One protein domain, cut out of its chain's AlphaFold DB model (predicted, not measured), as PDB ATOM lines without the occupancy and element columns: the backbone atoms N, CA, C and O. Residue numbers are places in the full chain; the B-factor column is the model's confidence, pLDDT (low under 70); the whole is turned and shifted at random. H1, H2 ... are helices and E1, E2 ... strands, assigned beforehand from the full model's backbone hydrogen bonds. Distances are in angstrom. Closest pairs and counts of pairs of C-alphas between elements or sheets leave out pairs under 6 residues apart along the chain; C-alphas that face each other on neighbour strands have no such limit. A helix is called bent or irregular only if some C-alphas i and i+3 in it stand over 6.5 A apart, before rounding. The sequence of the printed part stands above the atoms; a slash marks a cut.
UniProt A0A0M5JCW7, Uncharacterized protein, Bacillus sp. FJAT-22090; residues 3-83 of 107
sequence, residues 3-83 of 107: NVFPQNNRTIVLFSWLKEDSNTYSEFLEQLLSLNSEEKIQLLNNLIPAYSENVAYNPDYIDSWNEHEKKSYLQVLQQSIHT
ATOM      1  N   ASN A   3      87.390  52.596  63.393       85.88
ATOM      2  CA  ASN A   3      86.446  53.615  63.847       85.88
ATOM      3  C   ASN A   3      87.186  54.623  64.721       85.88
ATOM      4  O   ASN A   3      87.940  54.224  65.612       85.88
ATOM      5  N   VAL A   4      86.967  55.914  64.477       86.81
ATOM      6  CA  VAL A   4      87.603  57.001  65.230       86.81
ATOM      7  C   VAL A   4      86.526  57.924  65.757       86.81
ATOM      8  O   VAL A   4      85.754  58.481  64.979       86.81
ATOM      9  N   PHE A   5      86.465  58.084  67.076       85.25
ATOM     10  CA  PHE A   5      85.461  58.935  67.701       85.25
ATOM     11  C   PHE A   5      85.988  59.591  68.982       85.25
ATOM     12  O   PHE A   5      86.817  59.009  69.694       85.25
ATOM     13  N   PRO A   6      85.515  60.806  69.298       84.12
ATOM     14  CA  PRO A   6      85.795  61.438  70.575       84.12
ATOM     15  C   PRO A   6      84.942  60.800  71.682       84.12
ATOM     16  O   PRO A   6      83.752  60.543  71.503       84.12
ATOM     17  N   GLN A   7      85.533  60.581  72.855       86.06
ATOM     18  CA  GLN A   7      84.811  60.219  74.072       86.06
ATOM     19  C   GLN A   7      85.419  60.954  75.268       86.06
ATOM     20  O   GLN A   7      86.562  60.704  75.662       86.06
ATOM     21  N   ASN A   8      84.630  61.846  75.874       84.81
ATOM     22  CA  ASN A   8      85.092  62.789  76.894       84.81
ATOM     23  C   ASN A   8      86.278  63.619  76.351       84.81
ATOM     24  O   ASN A   8      86.158  64.220  75.290       84.81
ATOM     25  N   ASN A   9      87.435  63.599  77.024       82.94
ATOM     26  CA  ASN A   9      88.657  64.309  76.612       82.94
ATOM     27  C   ASN A   9      89.687  63.376  75.955       82.94
ATOM     28  O   ASN A   9      90.893  63.523  76.160       82.94
ATOM     29  N   ARG A  10      89.230  62.335  75.252       84.00
ATOM     30  CA  ARG A  10      90.103  61.364  74.584       84.00
ATOM     31  C   ARG A  10      89.564  61.049  73.199       84.00
ATOM     32  O   ARG A  10      88.355  60.947  73.012       84.00
ATOM     33  N   THR A  11      90.470  60.815  72.261       85.62
ATOM     34  CA  THR A  11      90.132  60.197  70.978       85.62
ATOM     35  C   THR A  11      90.321  58.696  71.108       85.62
ATOM     36  O   THR A  11      91.400  58.236  71.488       85.62
ATOM     37  N   ILE A  12      89.277  57.927  70.809       87.75
ATOM     38  CA  ILE A  12      89.353  56.469  70.761       87.75
ATOM     39  C   ILE A  12      89.489  56.052  69.303       87.75
ATOM     40  O   ILE A  12      88.663  56.405  68.463       87.75
ATOM     41  N   VAL A  13      90.538  55.280  69.020       87.44
ATOM     42  CA  VAL A  13      90.741  54.612  67.735       87.44
ATOM     43  C   VAL A  13      90.520  53.121  67.948       87.44
ATOM     44  O   VAL A  13      91.299  52.463  68.637       87.44
ATOM     45  N   LEU A  14      89.443  52.591  67.372       88.25
ATOM     46  CA  LEU A  14      89.056  51.192  67.500       88.25
ATOM     47  C   LEU A  14      89.348  50.433  66.205       88.25
ATOM     48  O   LEU A  14      88.728  50.680  65.169       88.25
ATOM     49  N   PHE A  15      90.242  49.452  66.301       87.25
ATOM     50  CA  PHE A  15      90.480  48.455  65.263       87.25
ATOM     51  C   PHE A  15      89.662  47.201  65.567       87.25
ATOM     52  O   PHE A  15      89.718  46.669  66.673       87.25
ATOM     53  N   SER A  16      88.890  46.734  64.591       87.81
ATOM     54  CA  SER A  16      88.060  45.530  64.719       87.81
ATOM     55  C   SER A  16      88.052  44.733  63.417       87.81
ATOM     56  O   SER A  16      88.090  45.317  62.332       87.81
ATOM     57  N   TRP A  17      88.008  43.408  63.503       89.56
ATOM     58  CA  TRP A  17      87.920  42.498  62.356       89.56
ATOM     59  C   TRP A  17      87.140  41.238  62.741       89.56
ATOM     60  O   TRP A  17      86.936  40.967  63.929       89.56
ATOM     61  N   LEU A  18      86.666  40.487  61.741       92.69
ATOM     62  CA  LEU A  18      86.016  39.202  61.985       92.69
ATOM     63  C   LEU A  18      87.060  38.195  62.457       92.69
ATOM     64  O   LEU A  18      88.208  38.226  62.025       92.69
ATOM     65  N   LYS A  19      86.662  37.259  63.322       92.81
ATOM     66  CA  LYS A  19      87.586  36.257  63.873       92.81
ATOM     67  C   LYS A  19      88.334  35.488  62.775       92.81
ATOM     68  O   LYS A  19      89.515  35.198  62.942       92.81
ATOM     69  N   GLU A  20      87.654  35.194  61.673       94.69
ATOM     70  CA  GLU A  20      88.188  34.485  60.505       94.69
ATOM     71  C   GLU A  20      89.363  35.227  59.842       94.69
ATOM     72  O   GLU A  20      90.284  34.584  59.346       94.69
ATOM     73  N   ASP A  21      89.409  36.558  59.952       90.38
ATOM     74  CA  ASP A  21      90.466  37.401  59.382       90.38
ATOM     75  C   ASP A  21      91.667  37.589  60.327       90.38
ATOM     76  O   ASP A  21      92.596  38.339  60.024       90.38
ATOM     77  N   SER A  22      91.675  36.947  61.504       89.56
ATOM     78  CA  SER A  22      92.705  37.204  62.527       89.56
ATOM     79  C   SER A  22      94.121  36.936  62.028       89.56
ATOM     80  O   SER A  22      95.022  37.701  62.352       89.56
ATOM     81  N   ASN A  23      94.307  35.905  61.199       88.56
ATOM     82  CA  ASN A  23      95.613  35.582  60.620       88.56
ATOM     83  C   ASN A  23      96.111  36.672  59.657       88.56
ATOM     84  O   ASN A  23      97.311  36.826  59.476       88.56
ATOM     85  N   THR A  24      95.202  37.427  59.037       86.25
ATOM     86  CA  THR A  24      95.551  38.527  58.130       86.25
ATOM     87  C   THR A  24      95.964  39.782  58.898       86.25
ATOM     88  O   THR A  24      96.807  40.540  58.427       86.25
ATOM     89  N   TYR A  25      95.385  40.018  60.079       87.00
ATOM     90  CA  TYR A  25      95.590  41.255  60.839       87.00
ATOM     91  C   TYR A  25      96.523  41.123  62.045       87.00
ATOM     92  O   TYR A  25      96.926  42.147  62.596       87.00
ATOM     93  N   SER A  26      96.896  39.908  62.456       87.12
ATOM     94  CA  SER A  26      97.782  39.681  63.605       87.12
ATOM     95  C   SER A  26      99.142  40.358  63.437       87.12
ATOM     96  O   SER A  26      99.584  41.058  64.342       87.12
ATOM     97  N   GLU A  27      99.761  40.245  62.261       86.56
ATOM     98  CA  GLU A  27     101.054  40.885  61.981       86.56
ATOM     99  C   GLU A  27     100.953  42.416  62.006       86.56
ATOM    100  O   GLU A  27     101.811  43.097  62.566       86.56
ATOM    101  N   PHE A  28      99.873  42.972  61.447       85.69
ATOM    102  CA  PHE A  28      99.607  44.409  61.515       85.69
ATOM    103  C   PHE A  28      99.424  44.878  62.964       85.69
ATOM    104  O   PHE A  28      99.946  45.929  63.339       85.69
ATOM    105  N   LEU A  29      98.709  44.103  63.786       87.19
ATOM    106  CA  LEU A  29      98.515  44.414  65.200       87.19
ATOM    107  C   LEU A  29      99.850  44.419  65.953       87.19
ATOM    108  O   LEU A  29     100.110  45.355  66.707       87.19
ATOM    109  N   GLU A  30     100.698  43.413  65.744       90.25
ATOM    110  CA  GLU A  30     102.024  43.346  66.370       90.25
ATOM    111  C   GLU A  30     102.894  44.545  65.978       90.25
ATOM    112  O   GLU A  30     103.463  45.205  66.852       90.25
ATOM    113  N   GLN A  31     102.923  44.891  64.685       88.56
ATOM    114  CA  GLN A  31     103.625  46.079  64.196       88.56
ATOM    115  C   GLN A  31     103.094  47.348  64.868       88.56
ATOM    116  O   GLN A  31     103.876  48.095  65.452       88.56
ATOM    117  N   LEU A  32     101.775  47.560  64.870       89.25
ATOM    118  CA  LEU A  32     101.139  48.724  65.491       89.25
ATOM    119  C   LEU A  32     101.465  48.841  66.987       89.25
ATOM    120  O   LEU A  32     101.716  49.940  67.483       89.25
ATOM    121  N   LEU A  33     101.451  47.724  67.720       90.19
ATOM    122  CA  LEU A  33     101.737  47.710  69.155       90.19
ATOM    123  C   LEU A  33     103.211  47.997  69.459       90.19
ATOM    124  O   LEU A  33     103.485  48.625  70.486       90.19
ATOM    125  N   SER A  34     104.121  47.610  68.558       93.81
ATOM    126  CA  SER A  34     105.567  47.841  68.679       93.81
ATOM    127  C   SER A  34     105.990  49.306  68.495       93.81
ATOM    128  O   SER A  34     107.040  49.699  69.000       93.81
ATOM    129  N   LEU A  35     105.165  50.119  67.825       94.62
ATOM    130  CA  LEU A  35     105.457  51.529  67.562       94.62
ATOM    131  C   LEU A  35     105.472  52.378  68.840       94.62
ATOM    132  O   LEU A  35     104.658  52.192  69.760       94.62
ATOM    133  N   ASN A  36     106.342  53.382  68.863       95.00
ATOM    134  CA  ASN A  36     106.322  54.417  69.890       95.00
ATOM    135  C   ASN A  36     105.157  55.412  69.669       95.00
ATOM    136  O   ASN A  36     104.411  55.328  68.692       95.00
ATOM    137  N   SER A  37     104.949  56.339  70.605       91.25
ATOM    138  CA  SER A  37     103.815  57.276  70.550       91.25
ATOM    139  C   SER A  37     103.837  58.198  69.327       91.25
ATOM    140  O   SER A  37     102.783  58.462  68.753       91.25
ATOM    141  N   GLU A  38     105.011  58.676  68.918       92.06
ATOM    142  CA  GLU A  38     105.170  59.561  67.760       92.06
ATOM    143  C   GLU A  38     104.880  58.808  66.458       92.06
ATOM    144  O   GLU A  38     104.094  59.261  65.626       92.06
ATOM    145  N   GLU A  39     105.414  57.595  66.332       93.75
ATOM    146  CA  GLU A  39     105.156  56.710  65.194       93.75
ATOM    147  C   GLU A  39     103.681  56.313  65.096       93.75
ATOM    148  O   GLU A  39     103.124  56.271  63.999       93.75
ATOM    149  N   LYS A  40     103.014  56.062  66.230       92.50
ATOM    150  CA  LYS A  40     101.568  55.793  66.265       92.50
ATOM    151  C   LYS A  40     100.770  56.980  65.742       92.50
ATOM    152  O   LYS A  40      99.857  56.782  64.944       92.50
ATOM    153  N   ILE A  41     101.116  58.201  66.150       92.62
ATOM    154  CA  ILE A  41     100.473  59.415  65.630       92.62
ATOM    155  C   ILE A  41     100.709  59.527  64.122       92.62
ATOM    156  O   ILE A  41      99.752  59.735  63.378       92.62
ATOM    157  N   GLN A  42     101.941  59.315  63.654       93.31
ATOM    158  CA  GLN A  42     102.252  59.393  62.227       93.31
ATOM    159  C   GLN A  42     101.495  58.340  61.407       93.31
ATOM    160  O   GLN A  42     100.932  58.662  60.356       93.31
ATOM    161  N   LEU A  43     101.410  57.109  61.919       92.00
ATOM    162  CA  LEU A  43     100.602  56.040  61.340       92.00
ATOM    163  C   LEU A  43      99.142  56.466  61.210       92.00
ATOM    164  O   LEU A  43      98.548  56.312  60.143       92.00
ATOM    165  N   LEU A  44      98.563  57.026  62.272       90.88
ATOM    166  CA  LEU A  44      97.163  57.443  62.288       90.88
ATOM    167  C   LEU A  44      96.898  58.654  61.377       90.88
ATOM    168  O   LEU A  44      95.861  58.679  60.715       90.88
ATOM    169  N   ASN A  45      97.841  59.595  61.260       92.06
ATOM    170  CA  ASN A  45      97.755  60.730  60.330       92.06
ATOM    171  C   ASN A  45      97.652  60.291  58.862       92.06
ATOM    172  O   ASN A  45      97.026  60.980  58.058       92.06
ATOM    173  N   ASN A  46      98.231  59.143  58.505       89.38
ATOM    174  CA  ASN A  46      98.126  58.580  57.159       89.38
ATOM    175  C   ASN A  46      96.943  57.611  57.014       89.38
ATOM    176  O   ASN A  46      96.286  57.575  55.974       89.38
ATOM    177  N   LEU A  47      96.649  56.829  58.056       88.31
ATOM    178  CA  LEU A  47      95.611  55.802  58.023       88.31
ATOM    179  C   LEU A  47      94.200  56.400  58.001       88.31
ATOM    180  O   LEU A  47      93.373  55.985  57.196       88.31
ATOM    181  N   ILE A  48      93.908  57.360  58.877       88.50
ATOM    182  CA  ILE A  48      92.551  57.895  59.050       88.50
ATOM    183  C   ILE A  48      92.015  58.557  57.762       88.50
ATOM    184  O   ILE A  48      90.920  58.181  57.340       88.50
ATOM    185  N   PRO A  49      92.755  59.453  57.070       87.25
ATOM    186  CA  PRO A  49      92.283  60.023  55.806       87.25
ATOM    187  C   PRO A  49      92.113  58.972  54.706       87.25
ATOM    188  O   PRO A  49      91.217  59.083  53.875       87.25
ATOM    189  N   ALA A  50      92.947  57.925  54.704       82.50
ATOM    190  CA  ALA A  50      92.850  56.845  53.727       82.50
ATOM    191  C   ALA A  50      91.617  55.945  53.942       82.50
ATOM    192  O   ALA A  50      91.219  55.232  53.020       82.50
ATOM    193  N   TYR A  51      91.016  55.983  55.134       78.00
ATOM    194  CA  TYR A  51      89.840  55.208  55.533       78.00
ATOM    195  C   TYR A  51      88.759  56.121  56.140       78.00
ATOM    196  O   TYR A  51      88.151  55.795  57.160       78.00
ATOM    197  N   SER A  52      88.518  57.281  55.519       70.88
ATOM    198  CA  SER A  52      87.680  58.344  56.091       70.88
ATOM    199  C   SER A  52      86.168  58.084  56.038       70.88
ATOM    200  O   SER A  52      85.397  58.976  56.382       70.88
ATOM    201  N   GLU A  53      85.722  56.908  55.586       68.38
ATOM    202  CA  GLU A  53      84.294  56.595  55.415       68.38
ATOM    203  C   GLU A  53      83.501  56.731  56.723       68.38
ATOM    204  O   GLU A  53      82.317  57.050  56.689       68.38
ATOM    205  N   ASN A  54      84.162  56.545  57.873       69.88
ATOM    206  CA  ASN A  54      83.552  56.608  59.203       69.88
ATOM    207  C   ASN A  54      84.338  57.523  60.157       69.88
ATOM    208  O   ASN A  54      84.674  57.119  61.274       69.88
ATOM    209  N   VAL A  55      84.676  58.740  59.719       76.31
ATOM    210  CA  VAL A  55      85.372  59.716  60.572       76.31
ATOM    211  C   VAL A  55      84.569  61.004  60.700       76.31
ATOM    212  O   VAL A  55      84.128  61.577  59.708       76.31
ATOM    213  N   ALA A  56      84.404  61.465  61.940       78.44
ATOM    214  CA  ALA A  56      83.795  62.747  62.266       78.44
ATOM    215  C   ALA A  56      84.861  63.708  62.805       78.44
ATOM    216  O   ALA A  56      85.628  63.351  63.701       78.44
ATOM    217  N   TYR A  57      84.873  64.930  62.280       80.31
ATOM    218  CA  TYR A  57      85.784  65.992  62.702       80.31
ATOM    219  C   TYR A  57      85.016  67.118  63.384       80.31
ATOM    220  O   TYR A  57      83.884  67.422  63.011       80.31
ATOM    221  N   ASN A  58      85.654  67.759  64.363       83.50
ATOM    222  CA  ASN A  58      85.195  69.055  64.848       83.50
ATOM    223  C   ASN A  58      85.438  70.105  63.733       83.50
ATOM    224  O   ASN A  58      86.570  70.188  63.256       83.50
ATOM    225  N   PRO A  59      84.430  70.886  63.303       85.81
ATOM    226  CA  PRO A  59      84.615  71.933  62.295       85.81
ATOM    227  C   PRO A  59      85.702  72.951  62.661       85.81
ATOM    228  O   PRO A  59      86.580  73.203  61.843       85.81
ATOM    229  N   ASP A  60      85.728  73.428  63.912       88.69
ATOM    230  CA  ASP A  60      86.701  74.426  64.383       88.69
ATOM    231  C   ASP A  60      88.139  73.897  64.281       88.69
ATOM    232  O   ASP A  60      89.079  74.627  63.967       88.69
ATOM    233  N   TYR A  61      88.311  72.589  64.505       87.50
ATOM    234  CA  TYR A  61      89.598  71.917  64.347       87.50
ATOM    235  C   TYR A  61      90.095  71.990  62.900       87.50
ATOM    236  O   TYR A  61      91.244  72.347  62.657       87.50
ATOM    237  N   ILE A  62      89.228  71.674  61.937       88.69
ATOM    238  CA  ILE A  62      89.580  71.685  60.513       88.69
ATOM    239  C   ILE A  62      89.766  73.115  60.007       88.69
ATOM    240  O   ILE A  62      90.641  73.363  59.178       88.69
ATOM    241  N   ASP A  63      88.989  74.066  60.519       90.38
ATOM    242  CA  ASP A  63      89.111  75.473  60.145       90.38
ATOM    243  C   ASP A  63      90.426  76.092  60.627       90.38
ATOM    244  O   ASP A  63      90.971  76.949  59.928       90.38
ATOM    245  N   SER A  64      90.985  75.596  61.738       91.06
ATOM    246  CA  SER A  64      92.300  76.018  62.240       91.06
ATOM    247  C   SER A  64      93.472  75.660  61.314       91.06
ATOM    248  O   SER A  64      94.537  76.271  61.407       91.06
ATOM    249  N   TRP A  65      93.293  74.690  60.409       92.56
ATOM    250  CA  TRP A  65      94.343  74.260  59.490       92.56
ATOM    251  C   TRP A  65      94.607  75.281  58.387       92.56
ATOM    252  O   TRP A  65      93.692  75.889  57.820       92.56
ATOM    253  N   ASN A  66      95.871  75.394  58.000       94.44
ATOM    254  CA  ASN A  66      96.266  76.159  56.829       94.44
ATOM    255  C   ASN A  66      95.928  75.412  55.520       94.44
ATOM    256  O   ASN A  66      95.660  74.209  55.483       94.44
ATOM    257  N   GLU A  67      95.975  76.134  54.400       94.94
ATOM    258  CA  GLU A  67      95.622  75.585  53.085       94.94
ATOM    259  C   GLU A  67      96.519  74.416  52.643       94.94
ATOM    260  O   GLU A  67      96.068  73.518  51.926       94.94
ATOM    261  N   HIS A  68      97.785  74.388  53.071       94.75
ATOM    262  CA  HIS A  68      98.693  73.290  52.750       94.75
ATOM    263  C   HIS A  68      98.311  72.001  53.494       94.75
ATOM    264  O   HIS A  68      98.311  70.927  52.883       94.75
ATOM    265  N   GLU A  69      97.930  72.101  54.768       94.75
ATOM    266  CA  GLU A  69      97.422  70.982  55.570       94.75
ATOM    267  C   GLU A  69      96.140  70.409  54.959       94.75
ATOM    268  O   GLU A  69      96.091  69.217  54.638       94.75
ATOM    269  N   LYS A  70      95.148  71.272  54.689       93.38
ATOM    270  CA  LYS A  70      93.869  70.884  54.067       93.38
ATOM    271  C   LYS A  70      94.081  70.181  52.726       93.38
ATOM    272  O   LYS A  70      93.530  69.105  52.487       93.38
ATOM    273  N   LYS A  71      94.921  70.749  51.854       94.12
ATOM    274  CA  LYS A  71      95.213  70.170  50.533       94.12
ATOM    275  C   LYS A  71      95.917  68.818  50.634       94.12
ATOM    276  O   LYS A  71      95.568  67.898  49.898       94.12
ATOM    277  N   SER A  72      96.891  68.692  51.534       91.88
ATOM    278  CA  SER A  72      97.639  67.443  51.719       91.88
ATOM    279  C   SER A  72      96.741  66.336  52.264       91.88
ATOM    280  O   SER A  72      96.786  65.210  51.773       91.88
ATOM    281  N   TYR A  73      95.863  66.669  53.209       90.81
ATOM    282  CA  TYR A  73      94.868  65.742  53.736       90.81
ATOM    283  C   TYR A  73      93.917  65.243  52.635       90.81
ATOM    284  O   TYR A  73      93.734  64.036  52.453       90.81
ATOM    285  N   LEU A  74      93.357  66.164  51.840       89.25
ATOM    286  CA  LEU A  74      92.471  65.820  50.721       89.25
ATOM    287  C   LEU A  74      93.171  64.963  49.663       89.25
ATOM    288  O   LEU A  74      92.538  64.092  49.069       89.25
ATOM    289  N   GLN A  75      94.469  65.168  49.441       88.38
ATOM    290  CA  GLN A  75      95.242  64.353  48.511       88.38
ATOM    291  C   GLN A  75      95.330  62.891  48.968       88.38
ATOM    292  O   GLN A  75      95.179  61.995  48.135       88.38
ATOM    293  N   VAL A  76      95.525  62.631  50.266       86.38
ATOM    294  CA  VAL A  76      95.533  61.259  50.809       86.38
ATOM    295  C   VAL A  76      94.175  60.588  50.595       86.38
ATOM    296  O   VAL A  76      94.118  59.450  50.121       86.38
ATOM    297  N   LEU A  77      93.082  61.308  50.864       84.81
ATOM    298  CA  LEU A  77      91.721  60.821  50.623       84.81
ATOM    299  C   LEU A  77      91.466  60.519  49.137       84.81
ATOM    300  O   LEU A  77      90.976  59.453  48.777       84.81
ATOM    301  N   GLN A  78      91.827  61.428  48.235       84.81
ATOM    302  CA  GLN A  78      91.649  61.207  46.795       84.81
ATOM    303  C   GLN A  78      92.446  59.991  46.304       84.81
ATOM    304  O   GLN A  78      91.957  59.194  45.499       84.81
ATOM    305  N   GLN A  79      93.667  59.807  46.810       81.81
ATOM    306  CA  GLN A  79      94.497  58.656  46.468       81.81
ATOM    307  C   GLN A  79      93.899  57.330  46.949       81.81
ATOM    308  O   GLN A  79      94.054  56.327  46.244       81.81
ATOM    309  N   SER A  80      93.227  57.305  48.107       76.44
ATOM    310  CA  SER A  80      92.584  56.088  48.617       76.44
ATOM    311  C   SER A  80      91.358  55.681  47.798       76.44
ATOM    312  O   SER A  80      91.125  54.486  47.633       76.44
ATOM    313  N   ILE A  81      90.641  56.646  47.216       77.50
ATOM    314  CA  ILE A  81      89.485  56.401  46.337       77.50
ATOM    315  C   ILE A  81      89.924  55.858  44.967       77.50
ATOM    316  O   ILE A  81      89.292  54.957  44.419       77.50
ATOM    317  N   HIS A  82      90.998  56.405  44.389       68.69
ATOM    318  CA  HIS A  82      91.389  56.109  43.003       68.69
ATOM    319  C   HIS A  82      92.384  54.955  42.839       68.69
ATOM    320  O   HIS A  82      92.573  54.471  41.721       68.69
ATOM    321  N   THR A  83      93.031  54.504  43.914       59.84
ATOM    322  CA  THR A  83      94.073  53.470  43.841       59.84
ATOM    323  C   THR A  83      93.611  52.207  44.563       59.84
ATOM    324  O   THR A  83      93.239  52.304  45.732       59.84
TER     325      THR A  83
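This is residues 3 to 83 of the 107 residues of an uncharacterized protein of Bacillus sp. FJAT-22090 (UniProt A0A0M5JCW7). A loose, open chain of helices has H2 near its middle; H1 reaches out to one end of the long axis, while H3 and the first residues of H4 reach toward the other. H4 comes back to pack on the last residues of H2, and a two-stranded hairpin, E1 and E2, lies to one side. The 81 printed residues hold two strands, then four helices, mostly helix by class; the sheet, E1 - E2, is antiparallel. The whole is only just loose, close to compact, with a radius of gyration of the C-alphas of 14.4 A and spans of 40 by 35 by 23 A.

E1, residues 3 to 7, and E2, residues 10 to 15, form an antiparallel hairpin at 156 degrees, with N 3 and O 14 2.9 A apart and N 12 and O 5 2.9 A apart, within hydrogen-bond range. H1, residues 19 to 34, is close to but not clearly touching H2, residues 37 to 50; the closest C-alphas, of Leu 32 and Lys 40, are 7.1 A apart, and the helices run opposite ways at a steep tilt of 44 degrees. H2, with residues 46 to 50 alone, touches residues 73 to 80 of H4, residues 67 to 82, the same way at a steep tilt of 62 degrees; the closest C-alphas, of Ala 50 and Leu 77, are 5.2 A apart. H3, residues 59 to 63, is close to but not clearly touching H4, the closest C-alphas, of Ile 62 and Lys 70, being 7.8 A apart; H3 and H2 are apart. Every O i to N i+4 pair is within hydrogen-bond range in H3 and H4, against 8 of 12 in H1 and 8 of 10 in H2.

E1 begins at C-alpha 3, (86.446, 53.615, 63.847), and measures 12.3 A; E2 measures 15.9 A. H1, 21.9 A, has a kink of 56 degrees near residue 26 and is irregular, C-alphas 20 and 23 being 7.5 A apart. H2 measures 20.1 A, H3 6.1 A and H4 22.3 A, ending at C-alpha 82, (91.389, 56.109, 43.003).

The C-alphas farthest apart, of Glu 20 and Asn 66, are 42.6 A apart; residues 18 to 24 and 63 to 69 stand free. The printed part has no cut, and no link is long. Mean pLDDT of the printed part is 87.0, with residues 53 to 54 and 82 to 83 under 70.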